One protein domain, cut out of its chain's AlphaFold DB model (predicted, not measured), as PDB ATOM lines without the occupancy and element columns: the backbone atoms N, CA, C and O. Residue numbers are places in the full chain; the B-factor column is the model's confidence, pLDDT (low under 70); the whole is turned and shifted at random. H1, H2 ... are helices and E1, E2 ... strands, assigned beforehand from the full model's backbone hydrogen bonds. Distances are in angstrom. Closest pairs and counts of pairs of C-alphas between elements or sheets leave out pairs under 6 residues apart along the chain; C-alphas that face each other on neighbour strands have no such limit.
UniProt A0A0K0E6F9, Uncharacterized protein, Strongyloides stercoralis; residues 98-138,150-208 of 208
ATOM      1  N   THR A  98     194.158 187.421 156.718       55.84
ATOM      2  CA  THR A  98     195.478 186.780 156.623       55.84
ATOM      3  C   THR A  98     195.345 185.297 156.284       55.84
ATOM      4  O   THR A  98     196.042 184.805 155.392       55.84
ATOM      5  N   ASN A  99     194.390 184.602 156.905       60.87
ATOM      6  CA  ASN A  99     194.091 183.205 156.603       60.87
ATOM      7  C   ASN A  99     193.486 183.020 155.200       60.87
ATOM      8  O   ASN A  99     193.920 182.124 154.468       60.87
ATOM      9  N   THR A 100     192.554 183.883 154.786       62.64
ATOM     10  CA  THR A 100     191.945 183.864 153.447       62.64
ATOM     11  C   THR A 100     192.981 184.143 152.360       62.64
ATOM     12  O   THR A 100     193.084 183.373 151.405       62.64
ATOM     13  N   ASN A 101     193.826 185.164 152.526       66.30
ATOM     14  CA  ASN A 101     194.899 185.491 151.583       66.30
ATOM     15  C   ASN A 101     195.910 184.347 151.451       66.30
ATOM     16  O   ASN A 101     196.296 183.985 150.338       66.30
ATOM     17  N   LYS A 102     196.300 183.723 152.571       72.32
ATOM     18  CA  LYS A 102     197.190 182.552 152.566       72.32
ATOM     19  C   LYS A 102     196.556 181.366 151.834       72.32
ATOM     20  O   LYS A 102     197.245 180.663 151.098       72.32
ATOM     21  N   LEU A 103     195.253 181.148 152.007       71.21
ATOM     22  CA  LEU A 103     194.506 180.082 151.337       71.21
ATOM     23  C   LEU A 103     194.372 180.319 149.829       71.21
ATOM     24  O   LEU A 103     194.591 179.401 149.042       71.21
ATOM     25  N   LEU A 104     194.014 181.542 149.433       72.17
ATOM     26  CA  LEU A 104     193.892 181.948 148.033       72.17
ATOM     27  C   LEU A 104     195.231 181.827 147.312       72.17
ATOM     28  O   LEU A 104     195.283 181.272 146.216       72.17
ATOM     29  N   ARG A 105     196.317 182.263 147.957       75.93
ATOM     30  CA  ARG A 105     197.671 182.116 147.426       75.93
ATOM     31  C   ARG A 105     198.041 180.648 147.204       75.93
ATOM     32  O   ARG A 105     198.435 180.301 146.100       75.93
ATOM     33  N   LYS A 106     197.811 179.775 148.193       79.48
ATOM     34  CA  LYS A 106     198.063 178.326 148.060       79.48
ATOM     35  C   LYS A 106     197.257 177.685 146.928       79.48
ATOM     36  O   LYS A 106     197.797 176.893 146.168       79.48
ATOM     37  N   LYS A 107     195.968 178.030 146.809       80.02
ATOM     38  CA  LYS A 107     195.110 177.561 145.709       80.02
ATOM     39  C   LYS A 107     195.631 178.000 144.347       80.02
ATOM     40  O   LYS A 107     195.558 177.224 143.404       80.02
ATOM     41  N   LYS A 108     196.109 179.242 144.247       80.40
ATOM     42  CA  LYS A 108     196.652 179.804 143.011       80.40
ATOM     43  C   LYS A 108     197.959 179.117 142.612       80.40
ATOM     44  O   LYS A 108     198.063 178.688 141.475       80.40
ATOM     45  N   GLU A 109     198.892 178.956 143.550       85.01
ATOM     46  CA  GLU A 109     200.165 178.251 143.326       85.01
ATOM     47  C   GLU A 109     199.926 176.804 142.858       85.01
ATOM     48  O   GLU A 109     200.522 176.353 141.883       85.01
ATOM     49  N   GLU A 110     198.988 176.099 143.501       85.86
ATOM     50  CA  GLU A 110     198.599 174.744 143.102       85.86
ATOM     51  C   GLU A 110     197.906 174.696 141.735       85.86
ATOM     52  O   GLU A 110     198.184 173.803 140.940       85.86
ATOM     53  N   LEU A 111     197.008 175.645 141.447       84.80
ATOM     54  CA  LEU A 111     196.348 175.727 140.145       84.80
ATOM     55  C   LEU A 111     197.361 175.966 139.029       84.80
ATOM     56  O   LEU A 111     197.276 175.306 138.002       84.80
ATOM     57  N   GLU A 112     198.296 176.896 139.219       85.55
ATOM     58  CA  GLU A 112     199.352 177.181 138.246       85.55
ATOM     59  C   GLU A 112     200.165 175.920 137.956       85.55
ATOM     60  O   GLU A 112     200.346 175.560 136.798       85.55
ATOM     61  N   GLU A 113     200.589 175.207 138.996       88.41
ATOM     62  CA  GLU A 113     201.356 173.969 138.857       88.41
ATOM     63  C   GLU A 113     200.597 172.884 138.095       88.41
ATOM     64  O   GLU A 113     201.082 172.369 137.088       88.41
ATOM     65  N   VAL A 114     199.361 172.605 138.510       86.91
ATOM     66  CA  VAL A 114     198.501 171.633 137.831       86.91
ATOM     67  C   VAL A 114     198.213 172.060 136.389       86.91
ATOM     68  O   VAL A 114     198.184 171.221 135.489       86.91
ATOM     69  N   PHE A 115     198.031 173.354 136.132       86.84
ATOM     70  CA  PHE A 115     197.754 173.869 134.797       86.84
ATOM     71  C   PHE A 115     198.972 173.769 133.869       86.84
ATOM     72  O   PHE A 115     198.826 173.350 132.721       86.84
ATOM     73  N   TYR A 116     200.178 174.073 134.354       88.17
ATOM     74  CA  TYR A 116     201.408 173.887 133.578       88.17
ATOM     75  C   TYR A 116     201.677 172.413 133.276       88.17
ATOM     76  O   TYR A 116     202.006 172.077 132.137       88.17
ATOM     77  N   SER A 117     201.467 171.517 134.244       90.09
ATOM     78  CA  SER A 117     201.560 170.074 134.002       90.09
ATOM     79  C   SER A 117     200.516 169.600 132.991       90.09
ATOM     80  O   SER A 117     200.841 168.824 132.098       90.09
ATOM     81  N   PHE A 118     199.285 170.111 133.058       88.56
ATOM     82  CA  PHE A 118     198.251 169.833 132.062       88.56
ATOM     83  C   PHE A 118     198.666 170.286 130.656       88.56
ATOM     84  O   PHE A 118     198.509 169.521 129.705       88.56
ATOM     85  N   ILE A 119     199.233 171.487 130.506       86.20
ATOM     86  CA  ILE A 119     199.772 171.951 129.217       86.20
ATOM     87  C   ILE A 119     200.866 170.996 128.731       86.20
ATOM     88  O   ILE A 119     200.791 170.520 127.599       86.20
ATOM     89  N   GLY A 120     201.837 170.665 129.587       87.47
ATOM     90  CA  GLY A 120     202.945 169.770 129.244       87.47
ATOM     91  C   GLY A 120     202.477 168.388 128.785       87.47
ATOM     92  O   GLY A 120     202.936 167.893 127.758       87.47
ATOM     93  N   LEU A 121     201.507 167.794 129.486       86.99
ATOM     94  CA  LEU A 121     200.905 166.511 129.116       86.99
ATOM     95  C   LEU A 121     200.176 166.588 127.765       86.99
ATOM     96  O   LEU A 121     200.332 165.700 126.925       86.99
ATOM     97  N   ASN A 122     199.433 167.667 127.508       82.08
ATOM     98  CA  ASN A 122     198.779 167.859 126.212       82.08
ATOM     99  C   ASN A 122     199.782 168.058 125.070       82.08
ATOM    100  O   ASN A 122     199.559 167.536 123.980       82.08
ATOM    101  N   MET A 123     200.899 168.754 125.306       85.48
ATOM    102  CA  MET A 123     201.956 168.934 124.300       85.48
ATOM    103  C   MET A 123     202.588 167.608 123.854       85.48
ATOM    104  O   MET A 123     203.084 167.517 122.735       85.48
ATOM    105  N   VAL A 124     202.540 166.571 124.697       86.63
ATOM    106  CA  VAL A 124     202.996 165.211 124.362       86.63
ATOM    107  C   VAL A 124     201.844 164.261 124.004       86.63
ATOM    108  O   VAL A 124     202.006 163.046 124.063       86.63
ATOM    109  N   ASN A 125     200.687 164.801 123.599       83.94
ATOM    110  CA  ASN A 125     199.499 164.056 123.163       83.94
ATOM    111  C   ASN A 125     198.903 163.103 124.220       83.94
ATOM    112  O   ASN A 125     198.221 162.133 123.872       83.94
ATOM    113  N   ILE A 126     199.111 163.376 125.511       84.38
ATOM    114  CA  ILE A 126     198.423 162.658 126.586       84.38
ATOM    115  C   ILE A 126     197.038 163.277 126.775       84.38
ATOM    116  O   ILE A 126     196.901 164.452 127.117       84.38
ATOM    117  N   ASN A 127     195.995 162.463 126.585       86.37
ATOM    118  CA  ASN A 127     194.621 162.872 126.855       86.37
ATOM    119  C   ASN A 127     194.429 163.027 128.364       86.37
ATOM    120  O   ASN A 127     194.295 162.035 129.083       86.37
ATOM    121  N   CYS A 128     194.431 164.267 128.834       87.61
ATOM    122  CA  CYS A 128     194.309 164.590 130.243       87.61
ATOM    123  C   CYS A 128     193.273 165.686 130.498       87.61
ATOM    124  O   CYS A 128     192.819 166.388 129.590       87.61
ATOM    125  N   ARG A 129     192.878 165.808 131.763       88.06
ATOM    126  CA  ARG A 129     191.950 166.817 132.264       88.06
ATOM    127  C   ARG A 129     192.378 167.288 133.644       88.06
ATOM    128  O   ARG A 129     192.807 166.483 134.467       88.06
ATOM    129  N   VAL A 130     192.235 168.583 133.901       85.55
ATOM    130  CA  VAL A 130     192.407 169.145 135.248       85.55
ATOM    131  C   VAL A 130     191.130 168.902 136.025       85.55
ATOM    132  O   VAL A 130     190.074 169.287 135.542       85.55
ATOM    133  N   CYS A 131     191.224 168.313 137.210       84.00
ATOM    134  CA  CYS A 131     190.113 168.013 138.101       84.00
ATOM    135  C   CYS A 131     190.132 168.928 139.327       84.00
ATOM    136  O   CYS A 131     191.181 169.135 139.933       84.00
ATOM    137  N   SER A 132     188.966 169.435 139.736       82.29
ATOM    138  CA  SER A 132     188.799 170.184 140.982       82.29
ATOM    139  C   SER A 132     187.629 169.635 141.804       82.29
ATOM    140  O   SER A 132     186.483 169.688 141.335       82.29
ATOM    141  N   PRO A 133     187.867 169.114 143.025       71.28
ATOM    142  CA  PRO A 133     186.795 168.774 143.949       71.28
ATOM    143  C   PRO A 133     186.057 170.042 144.388       71.28
ATOM    144  O   PRO A 133     186.541 170.856 145.179       71.28
ATOM    145  N   CYS A 134     184.842 170.203 143.885       63.90
ATOM    146  CA  CYS A 134     183.974 171.310 144.227       63.90
ATOM    147  C   CYS A 134     183.267 171.033 145.550       63.90
ATOM    148  O   CYS A 134     182.566 170.029 145.717       63.90
ATOM    149  N   LYS A 135     183.418 171.983 146.475       62.10
ATOM    150  CA  LYS A 135     182.573 172.087 147.663       62.10
ATOM    151  C   LYS A 135     181.395 172.996 147.320       62.10
ATOM    152  O   LYS A 135     181.647 174.144 146.945       62.10
ATOM    153  N   PRO A 136     180.137 172.551 147.458       45.57
ATOM    154  CA  PRO A 136     179.028 173.487 147.505       45.57
ATOM    155  C   PRO A 136     179.225 174.446 148.684       45.57
ATOM    156  O   PRO A 136     179.905 174.123 149.666       45.57
ATOM    157  N   SER A 137     178.659 175.646 148.571       43.10
ATOM    158  CA  SER A 137     178.721 176.650 149.631       43.10
ATOM    159  C   SER A 137     178.238 176.056 150.960       43.10
ATOM    160  O   SER A 137     177.309 175.246 151.006       43.10
ATOM    161  N   SER A 138     178.871 176.456 152.066       42.06
ATOM    162  CA  SER A 138     178.597 175.944 153.419       42.06
ATOM    163  C   SER A 138     177.133 176.066 153.858       42.06
ATOM    164  O   SER A 138     176.730 175.393 154.801       42.06
ATOM    165  N   THR A 150     196.011 167.701 157.686       58.90
ATOM    166  CA  THR A 150     196.397 167.271 156.348       58.90
ATOM    167  C   THR A 150     196.294 168.443 155.366       58.90
ATOM    168  O   THR A 150     195.271 169.138 155.287       58.90
ATOM    169  N   ARG A 151     197.366 168.684 154.596       69.63
ATOM    170  CA  ARG A 151     197.424 169.745 153.578       69.63
ATOM    171  C   ARG A 151     196.328 169.509 152.537       69.63
ATOM    172  O   ARG A 151     196.466 168.663 151.662       69.63
ATOM    173  N   LYS A 152     195.245 170.283 152.633       74.55
ATOM    174  CA  LYS A 152     194.132 170.241 151.675       74.55
ATOM    175  C   LYS A 152     194.634 170.512 150.259       74.55
ATOM    176  O   LYS A 152     195.345 171.495 150.045       74.55
ATOM    177  N   ARG A 153     194.211 169.662 149.329       78.42
ATOM    178  CA  ARG A 153     194.436 169.768 147.886       78.42
ATOM    179  C   ARG A 153     193.169 170.309 147.217       78.42
ATOM    180  O   ARG A 153     192.056 170.142 147.726       78.42
ATOM    181  N   TYR A 154     193.337 170.986 146.092       79.24
ATOM    182  CA  TYR A 154     192.279 171.686 145.358       79.24
ATOM    183  C   TYR A 154     192.199 171.296 143.890       79.24
ATOM    184  O   TYR A 154     191.146 171.497 143.277       79.24
ATOM    185  N   PHE A 155     193.292 170.773 143.339       85.24
ATOM    186  CA  PHE A 155     193.407 170.393 141.945       85.24
ATOM    187  C   PHE A 155     194.266 169.136 141.804       85.24
ATOM    188  O   PHE A 155     195.193 168.905 142.576       85.24
ATOM    189  N   PHE A 156     193.952 168.326 140.802       87.64
ATOM    190  CA  PHE A 156     194.769 167.197 140.356       87.64
ATOM    191  C   PHE A 156     194.557 166.987 138.857       87.64
ATOM    192  O   PHE A 156     193.687 167.628 138.263       87.64
ATOM    193  N   ILE A 157     195.335 166.112 138.230       87.32
ATOM    194  CA  ILE A 157     195.143 165.742 136.824       87.32
ATOM    195  C   ILE A 157     194.593 164.328 136.762       87.32
ATOM    196  O   ILE A 157     194.979 163.471 137.545       87.32
ATOM    197  N   GLU A 158     193.712 164.056 135.812       89.18
ATOM    198  CA  GLU A 158     193.481 162.688 135.359       89.18
ATOM    199  C   GLU A 158     193.932 162.567 133.912       89.18
ATOM    200  O   GLU A 158     193.673 163.458 133.104       89.18
ATOM    201  N   PHE A 159     194.570 161.454 133.569       88.74
ATOM    202  CA  PHE A 159     194.811 161.083 132.179       88.74
ATOM    203  C   PHE A 159     194.023 159.827 131.835       88.74
ATOM    204  O   PHE A 159     193.723 158.999 132.696       88.74
ATOM    205  N   PHE A 160     193.655 159.696 130.568       87.91
ATOM    206  CA  PHE A 160     192.948 158.524 130.094       87.91
ATOM    207  C   PHE A 160     193.946 157.423 129.741       87.91
ATOM    208  O   PHE A 160     194.687 157.535 128.760       87.91
ATOM    209  N   ASN A 161     193.954 156.351 130.533       86.49
ATOM    210  CA  ASN A 161     194.705 155.148 130.223       86.49
ATOM    211  C   ASN A 161     193.917 154.321 129.199       86.49
ATOM    212  O   ASN A 161     192.862 153.766 129.508       86.49
ATOM    213  N   LYS A 162     194.442 154.248 127.973       87.02
ATOM    214  CA  LYS A 162     193.801 153.546 126.854       87.02
ATOM    215  C   LYS A 162     193.768 152.027 127.031       87.02
ATOM    216  O   LYS A 162     192.842 151.403 126.525       87.02
ATOM    217  N   GLU A 163     194.737 151.446 127.737       86.44
ATOM    218  CA  GLU A 163     194.859 149.991 127.909       86.44
ATOM    219  C   GLU A 163     193.735 149.448 128.793       86.44
ATOM    220  O   GLU A 163     193.053 148.495 128.426       86.44
ATOM    221  N   VAL A 164     193.489 150.110 129.928       88.87
ATOM    222  CA  VAL A 164     192.416 149.733 130.868       88.87
ATOM    223  C   VAL A 164     191.109 150.493 130.634       88.87
ATOM    224  O   VAL A 164     190.106 150.189 131.267       88.87
ATOM    225  N   LYS A 165     191.101 151.467 129.713       88.00
ATOM    226  CA  LYS A 165     189.964 152.354 129.404       88.00
ATOM    227  C   LYS A 165     189.441 153.127 130.620       88.00
ATOM    228  O   LYS A 165     188.237 153.334 130.776       88.00
ATOM    229  N   GLU A 166     190.350 153.600 131.467       87.01
ATOM    230  CA  GLU A 166     190.014 154.310 132.703       87.01
ATOM    231  C   GLU A 166     190.795 155.614 132.869       87.01
ATOM    232  O   GLU A 166     191.942 155.761 132.447       87.01
ATOM    233  N   TRP A 167     190.162 156.574 133.540       85.25
ATOM    234  CA  TRP A 167     190.819 157.800 133.979       85.25
ATOM    235  C   TRP A 167     191.662 157.517 135.221       85.25
ATOM    236  O   TRP A 167     191.122 157.172 136.272       85.25
ATOM    237  N   THR A 168     192.974 157.682 135.086       85.50
ATOM    238  CA  THR A 168     193.948 157.471 136.158       85.50
ATOM    239  C   THR A 168     194.354 158.824 136.743       85.50
ATOM    240  O   THR A 168     194.768 159.708 135.984       85.50
ATOM    241  N   PRO A 169     194.225 159.023 138.065       87.53
ATOM    242  CA  PRO A 169     194.573 160.286 138.695       87.53
ATOM    243  C   PRO A 169     196.083 160.436 138.909       87.53
ATOM    244  O   PRO A 169     196.804 159.454 139.093       87.53
ATOM    245  N   ILE A 170     196.531 161.687 138.918       86.00
ATOM    246  CA  ILE A 170     197.882 162.136 139.241       86.00
ATOM    247  C   ILE A 170     197.754 163.357 140.156       86.00
ATOM    248  O   ILE A 170     197.213 164.391 139.742       86.00
ATOM    249  N   ASP A 171     198.258 163.262 141.384       86.61
ATOM    250  CA  ASP A 171     198.470 164.441 142.225       86.61
ATOM    251  C   ASP A 171     199.842 165.032 141.903       86.61
ATOM    252  O   ASP A 171     200.876 164.538 142.337       86.61
ATOM    253  N   ILE A 172     199.845 166.114 141.127       84.63
ATOM    254  CA  ILE A 172     201.077 166.774 140.679       84.63
ATOM    255  C   ILE A 172     201.925 167.271 141.853       84.63
ATOM    256  O   ILE A 172     203.145 167.264 141.760       84.63
ATOM    257  N   ILE A 173     201.300 167.662 142.966       83.37
ATOM    258  CA  ILE A 173     202.025 168.277 144.084       83.37
ATOM    259  C   ILE A 173     202.728 167.235 144.952       83.37
ATOM    260  O   ILE A 173     203.758 167.542 145.548       83.37
ATOM    261  N   THR A 174     202.171 166.029 145.076       82.81
ATOM    262  CA  THR A 174     202.822 164.931 145.812       82.81
ATOM    263  C   THR A 174     203.610 164.000 144.894       82.81
ATOM    264  O   THR A 174     204.461 163.264 145.380       82.81
ATOM    265  N   GLY A 175     203.352 164.038 143.584       80.68
ATOM    266  CA  GLY A 175     203.867 163.069 142.619       80.68
ATOM    267  C   GLY A 175     203.123 161.731 142.653       80.68
ATOM    268  O   GLY A 175     203.519 160.802 141.948       80.68
ATOM    269  N   ASP A 176     202.048 161.614 143.444       78.48
ATOM    270  CA  ASP A 176     201.304 160.365 143.569       78.48
ATOM    271  C   ASP A 176     200.583 160.037 142.260       78.48
ATOM    272  O   ASP A 176     199.823 160.836 141.703       78.48
ATOM    273  N   PHE A 177     200.798 158.814 141.790       79.14
ATOM    274  CA  PHE A 177     200.204 158.284 140.574       79.14
ATOM    275  C   PHE A 177     199.202 157.188 140.922       79.14
ATOM    276  O   PHE A 177     199.469 156.343 141.776       79.14
ATOM    277  N   LYS A 178     198.053 157.170 140.235       73.28
ATOM    278  CA  LYS A 178     196.958 156.189 140.372       73.28
ATOM    279  C   LYS A 178     196.193 156.237 141.699       73.28
ATOM    280  O   LYS A 178     194.997 155.948 141.705       73.28
ATOM    281  N   ILE A 179     196.835 156.630 142.791       74.82
ATOM    282  CA  ILE A 179     196.234 156.769 144.115       74.82
ATOM    283  C   ILE A 179     196.240 158.248 144.484       74.82
ATOM    284  O   ILE A 179     197.274 158.899 144.445       74.82
ATOM    285  N   LEU A 180     195.078 158.778 144.856       74.35
ATOM    286  CA  LEU A 180     194.991 160.082 145.506       74.35
ATOM    287  C   LEU A 180     194.913 159.861 147.008       74.35
ATOM    288  O   LEU A 180     194.137 159.019 147.466       74.35
ATOM    289  N   ASN A 181     195.663 160.646 147.779       70.01
ATOM    290  CA  ASN A 181     195.504 160.651 149.225       70.01
ATOM    291  C   ASN A 181     194.108 161.179 149.581       70.01
ATOM    292  O   ASN A 181     193.840 162.382 149.528       70.01
ATOM    293  N   GLU A 182     193.219 160.262 149.956       68.43
ATOM    294  CA  GLU A 182     191.823 160.572 150.220       68.43
ATOM    295  C   GLU A 182     191.676 161.656 151.291       68.43
ATOM    296  O   GLU A 182     190.833 162.529 151.143       68.43
ATOM    297  N   GLU A 183     192.523 161.684 152.323       67.21
ATOM    298  CA  GLU A 183     192.479 162.707 153.376       67.21
ATOM    299  C   GLU A 183     192.821 164.109 152.866       67.21
ATOM    300  O   GLU A 183     192.278 165.108 153.344       67.21
ATOM    301  N   ALA A 184     193.709 164.185 151.876       64.82
ATOM    302  CA  ALA A 184     194.168 165.437 151.297       64.82
ATOM    303  C   ALA A 184     193.077 166.079 150.416       64.82
ATOM    304  O   ALA A 184     192.951 167.308 150.368       64.82
ATOM    305  N   PHE A 185     192.231 165.254 149.788       70.35
ATOM    306  CA  PHE A 185     191.079 165.701 149.000       70.35
ATOM    307  C   PHE A 185     189.764 165.705 149.797       70.35
ATOM    308  O   PHE A 185     188.872 166.489 149.468       70.35
ATOM    309  N   ARG A 186     189.646 164.930 150.890       60.47
ATOM    310  CA  ARG A 186     188.485 164.875 151.799       60.47
ATOM    311  C   ARG A 186     188.256 166.235 152.442       60.47
ATOM    312  O   ARG A 186     188.735 166.589 153.517       60.47
ATOM    313  N   GLY A 187     187.415 167.025 151.792       55.21
ATOM    314  CA  GLY A 187     186.488 167.876 152.511       55.21
ATOM    315  C   GLY A 187     185.260 167.060 152.897       55.21
ATOM    316  O   GLY A 187     184.927 166.124 152.178       55.21
ATOM    317  N   PRO A 188     184.514 167.451 153.937       44.84
ATOM    318  CA  PRO A 188     183.271 166.772 154.307       44.84
ATOM    319  C   PRO A 188     182.187 166.737 153.206       44.84
ATOM    320  O   PRO A 188     181.103 166.248 153.473       44.84
ATOM    321  N   ASN A 189     182.437 167.300 152.016       51.06
ATOM    322  CA  ASN A 189     181.443 167.661 151.009       51.06
ATOM    323  C   ASN A 189     182.075 167.806 149.606       51.06
ATOM    324  O   ASN A 189     181.919 168.857 148.982       51.06
ATOM    325  N   ILE A 190     182.855 166.839 149.112       56.16
ATOM    326  CA  ILE A 190     183.113 166.818 147.661       56.16
ATOM    327  C   ILE A 190     181.838 166.270 147.029       56.16
ATOM    328  O   ILE A 190     181.548 165.098 147.181       56.16
ATOM    329  N   PHE A 191     181.042 167.119 146.385       53.84
ATOM    330  CA  PHE A 191     179.809 166.659 145.723       53.84
ATOM    331  C   PHE A 191     179.987 166.505 144.220       53.84
ATOM    332  O   PHE A 191     179.306 165.700 143.586       53.84
ATOM    333  N   TYR A 192     180.900 167.287 143.649       57.71
ATOM    334  CA  TYR A 192     181.150 167.332 142.221       57.71
ATOM    335  C   TYR A 192     182.643 167.485 141.988       57.71
ATOM    336  O   TYR A 192     183.307 168.275 142.653       57.71
ATOM    337  N   MET A 193     183.167 166.755 141.023       68.23
ATOM    338  CA  MET A 193     184.438 167.057 140.399       68.23
ATOM    339  C   MET A 193     184.143 167.775 139.096       68.23
ATOM    340  O   MET A 193     183.429 167.238 138.250       68.23
ATOM    341  N   LEU A 194     184.673 168.984 138.950       68.12
ATOM    342  CA  LEU A 194     184.748 169.639 137.652       68.12
ATOM    343  C   LEU A 194     186.023 169.185 136.976       68.12
ATOM    344  O   LEU A 194     187.070 169.158 137.621       68.12
ATOM    345  N   SER A 195     185.936 168.878 135.688       70.47
ATOM    346  CA  SER A 195     187.121 168.638 134.887       70.47
ATOM    347  C   SER A 195     187.090 169.331 133.547       70.47
ATOM    348  O   SER A 195     186.029 169.440 132.933       70.47
ATOM    349  N   ILE A 196     188.256 169.777 133.092       72.74
ATOM    350  CA  ILE A 196     188.417 170.476 131.819       72.74
ATOM    351  C   ILE A 196     189.525 169.784 131.029       72.74
ATOM    352  O   ILE A 196     190.658 169.692 131.501       72.74
ATOM    353  N   GLY A 197     189.179 169.279 129.843       73.35
ATOM    354  CA  GLY A 197     190.140 168.748 128.870       73.35
ATOM    355  C   GLY A 197     190.593 169.808 127.861       73.35
ATOM    356  O   GLY A 197     190.018 170.894 127.790       73.35
ATOM    357  N   ALA A 198     191.582 169.488 127.022       68.90
ATOM    358  CA  ALA A 198     192.153 170.443 126.056       68.90
ATOM    359  C   ALA A 198     191.167 170.979 125.007       68.90
ATOM    360  O   ALA A 198     191.356 172.070 124.481       68.90
ATOM    361  N   CYS A 199     190.073 170.266 124.739       74.96
ATOM    362  CA  CYS A 199     188.998 170.759 123.877       74.96
ATOM    363  C   CYS A 199     188.081 171.799 124.554       74.96
ATOM    364  O   CYS A 199     187.048 172.155 123.991       74.96
ATOM    365  N   GLY A 200     188.396 172.232 125.781       62.36
ATOM    366  CA  GLY A 200     187.578 173.156 126.571       62.36
ATOM    367  C   GLY A 200     186.283 172.539 127.104       62.36
ATOM    368  O   GLY A 200     185.495 173.223 127.756       62.36
ATOM    369  N   ARG A 201     186.038 171.245 126.851       63.38
ATOM    370  CA  ARG A 201     184.853 170.558 127.367       63.38
ATOM    371  C   ARG A 201     184.982 170.400 128.871       63.38
ATOM    372  O   ARG A 201     185.905 169.749 129.363       63.38
ATOM    373  N   CYS A 202     184.023 170.990 129.573       61.22
ATOM    374  CA  CYS A 202     183.843 170.788 130.993       61.22
ATOM    375  C   CYS A 202     182.968 169.551 131.211       61.22
ATOM    376  O   CYS A 202     181.877 169.448 130.649       61.22
ATOM    377  N   THR A 203     183.437 168.617 132.028       62.30
ATOM    378  CA  THR A 203     182.637 167.473 132.468       62.30
ATOM    379  C   THR A 203     182.575 167.461 133.985       62.30
ATOM    380  O   THR A 203     183.604 167.552 134.652       62.30
ATOM    381  N   SER A 204     181.358 167.376 134.522       60.50
ATOM    382  CA  SER A 204     181.109 167.261 135.956       60.50
ATOM    383  C   SER A 204     180.636 165.853 136.299       60.50
ATOM    384  O   SER A 204     179.678 165.371 135.687       60.50
ATOM    385  N   TRP A 205     181.218 165.220 137.310       61.98
ATOM    386  CA  TRP A 205     180.665 163.993 137.897       61.98
ATOM    387  C   TRP A 205     180.703 164.050 139.416       61.98
ATOM    388  O   TRP A 205     181.523 164.751 140.004       61.98
ATOM    389  N   CYS A 206     179.796 163.320 140.059       47.44
ATOM    390  CA  CYS A 206     179.808 163.184 141.508       47.44
ATOM    391  C   CYS A 206     180.978 162.291 141.933       47.44
ATOM    392  O   CYS A 206     181.105 161.170 141.440       47.44
ATOM    393  N   ALA A 207     181.810 162.792 142.843       54.61
ATOM    394  CA  ALA A 207     182.673 161.957 143.667       54.61
ATOM    395  C   ALA A 207     181.855 161.645 144.922       54.61
ATOM    396  O   ALA A 207     181.651 162.540 145.732       54.61
ATOM    397  N   LEU A 208     181.253 160.458 144.987       38.17
ATOM    398  CA  LEU A 208     180.584 159.976 146.199       38.17
ATOM    399  C   LEU A 208     181.630 159.395 147.143       38.17
ATOM    400  O   LEU A 208     182.473 158.627 146.627       38.17
TER     401      LEU A 208
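AT A GLANCE: This is residues 98 to 138 and 150 to 208 of the 208 residues of an uncharacterized protein of Strongyloides stercoralis (UniProt A0A0K0E6F9). One curled sheet of five strands, like part of a barrel, has a single long helix, H1, packed along its strands on one face, over the inner strands E1 and E2, and no named helix covers the other face. H1 runs along the longest axis of the domain, and a very short helix, H2, lies off the sheet. The printed part has 100 residues, with two named helices and five named strands in the chain order H1 E1 E2 E3 H2 E4 E5; the sheet order is E3 E2 E1 E4 E5, all antiparallel, and the class is mixed, helices and strands. The whole is compact, with a radius of gyration of the C-alphas of 13.6 A, and its outline is elongated, 43 by 27 by 25 A.

IN THESE COORDINATES: In the sheet, E1 is residues 128 to 134, 18.6 A from first to last C-alpha, E2 is residues 156 to 161, 15.7 A, and E3 is residues 166 to 171, 16.3 A. E4 is residues 192 to 197, 16.2 A, and E5 is residues 202 to 205, ending with C-alpha 205 at (180.665, 163.993, 137.897). H1, residues 98 to 123, measures 37.5 A, from C-alpha 98 at (195.478, 186.780, 156.623) to C-alpha 123 at (201.956, 168.934, 124.300). H2 is residues 182 to 185.

HOW THE PARTS SIT: The sheet is strongly twisted, with edge strands E3 and E5. E2 and E1 are antiparallel at 137 degrees, with N 131 and O 156 2.8 A apart, within hydrogen-bond range. E1 and E4 are antiparallel at 155 degrees, with N 132 and O 194 at 2.9 A. E2 and E3 form a hairpin, with N 170 and O 157 at 2.7 A. E4 and E5 form another, with N 193 and O 205 at 2.8 A. A short pairing outside the named strands joins residues 170 to 171 of E3 with residues 176 to 177, antiparallel. H1 is on the sheet at a height of 9.2 A, over E2 and E1, and runs along the strands, at 6 degrees to E1 on the local plane. The closest C-alphas of H1 and E1 are those of Phe 118 and Val 130, 6.7 A apart; those of H1 and E2 are Val 114 and Phe 156, 6.3 A. H2 is not on the sheet and is apart from H1; its closest C-alpha to E1 is that of Phe 185, 7.3 A from that of Pro 133. In H1 every O i to N i+4 pair is within hydrogen-bond range; H2 is too short for such a pair.

THE WHOLE: The C-alphas farthest apart are those of Thr 98 and Glu 163, 46.7 A. Residues 139 to 149, in the link from E1 to E2, are not printed, and C-alphas 138 and 150 are 20.0 A apart across the cut. Of the links printed whole, none is long. The mean pLDDT of the printed part is 74.5, and 33 residues are under 70, among them residues 186 to 194 and 200 to 208.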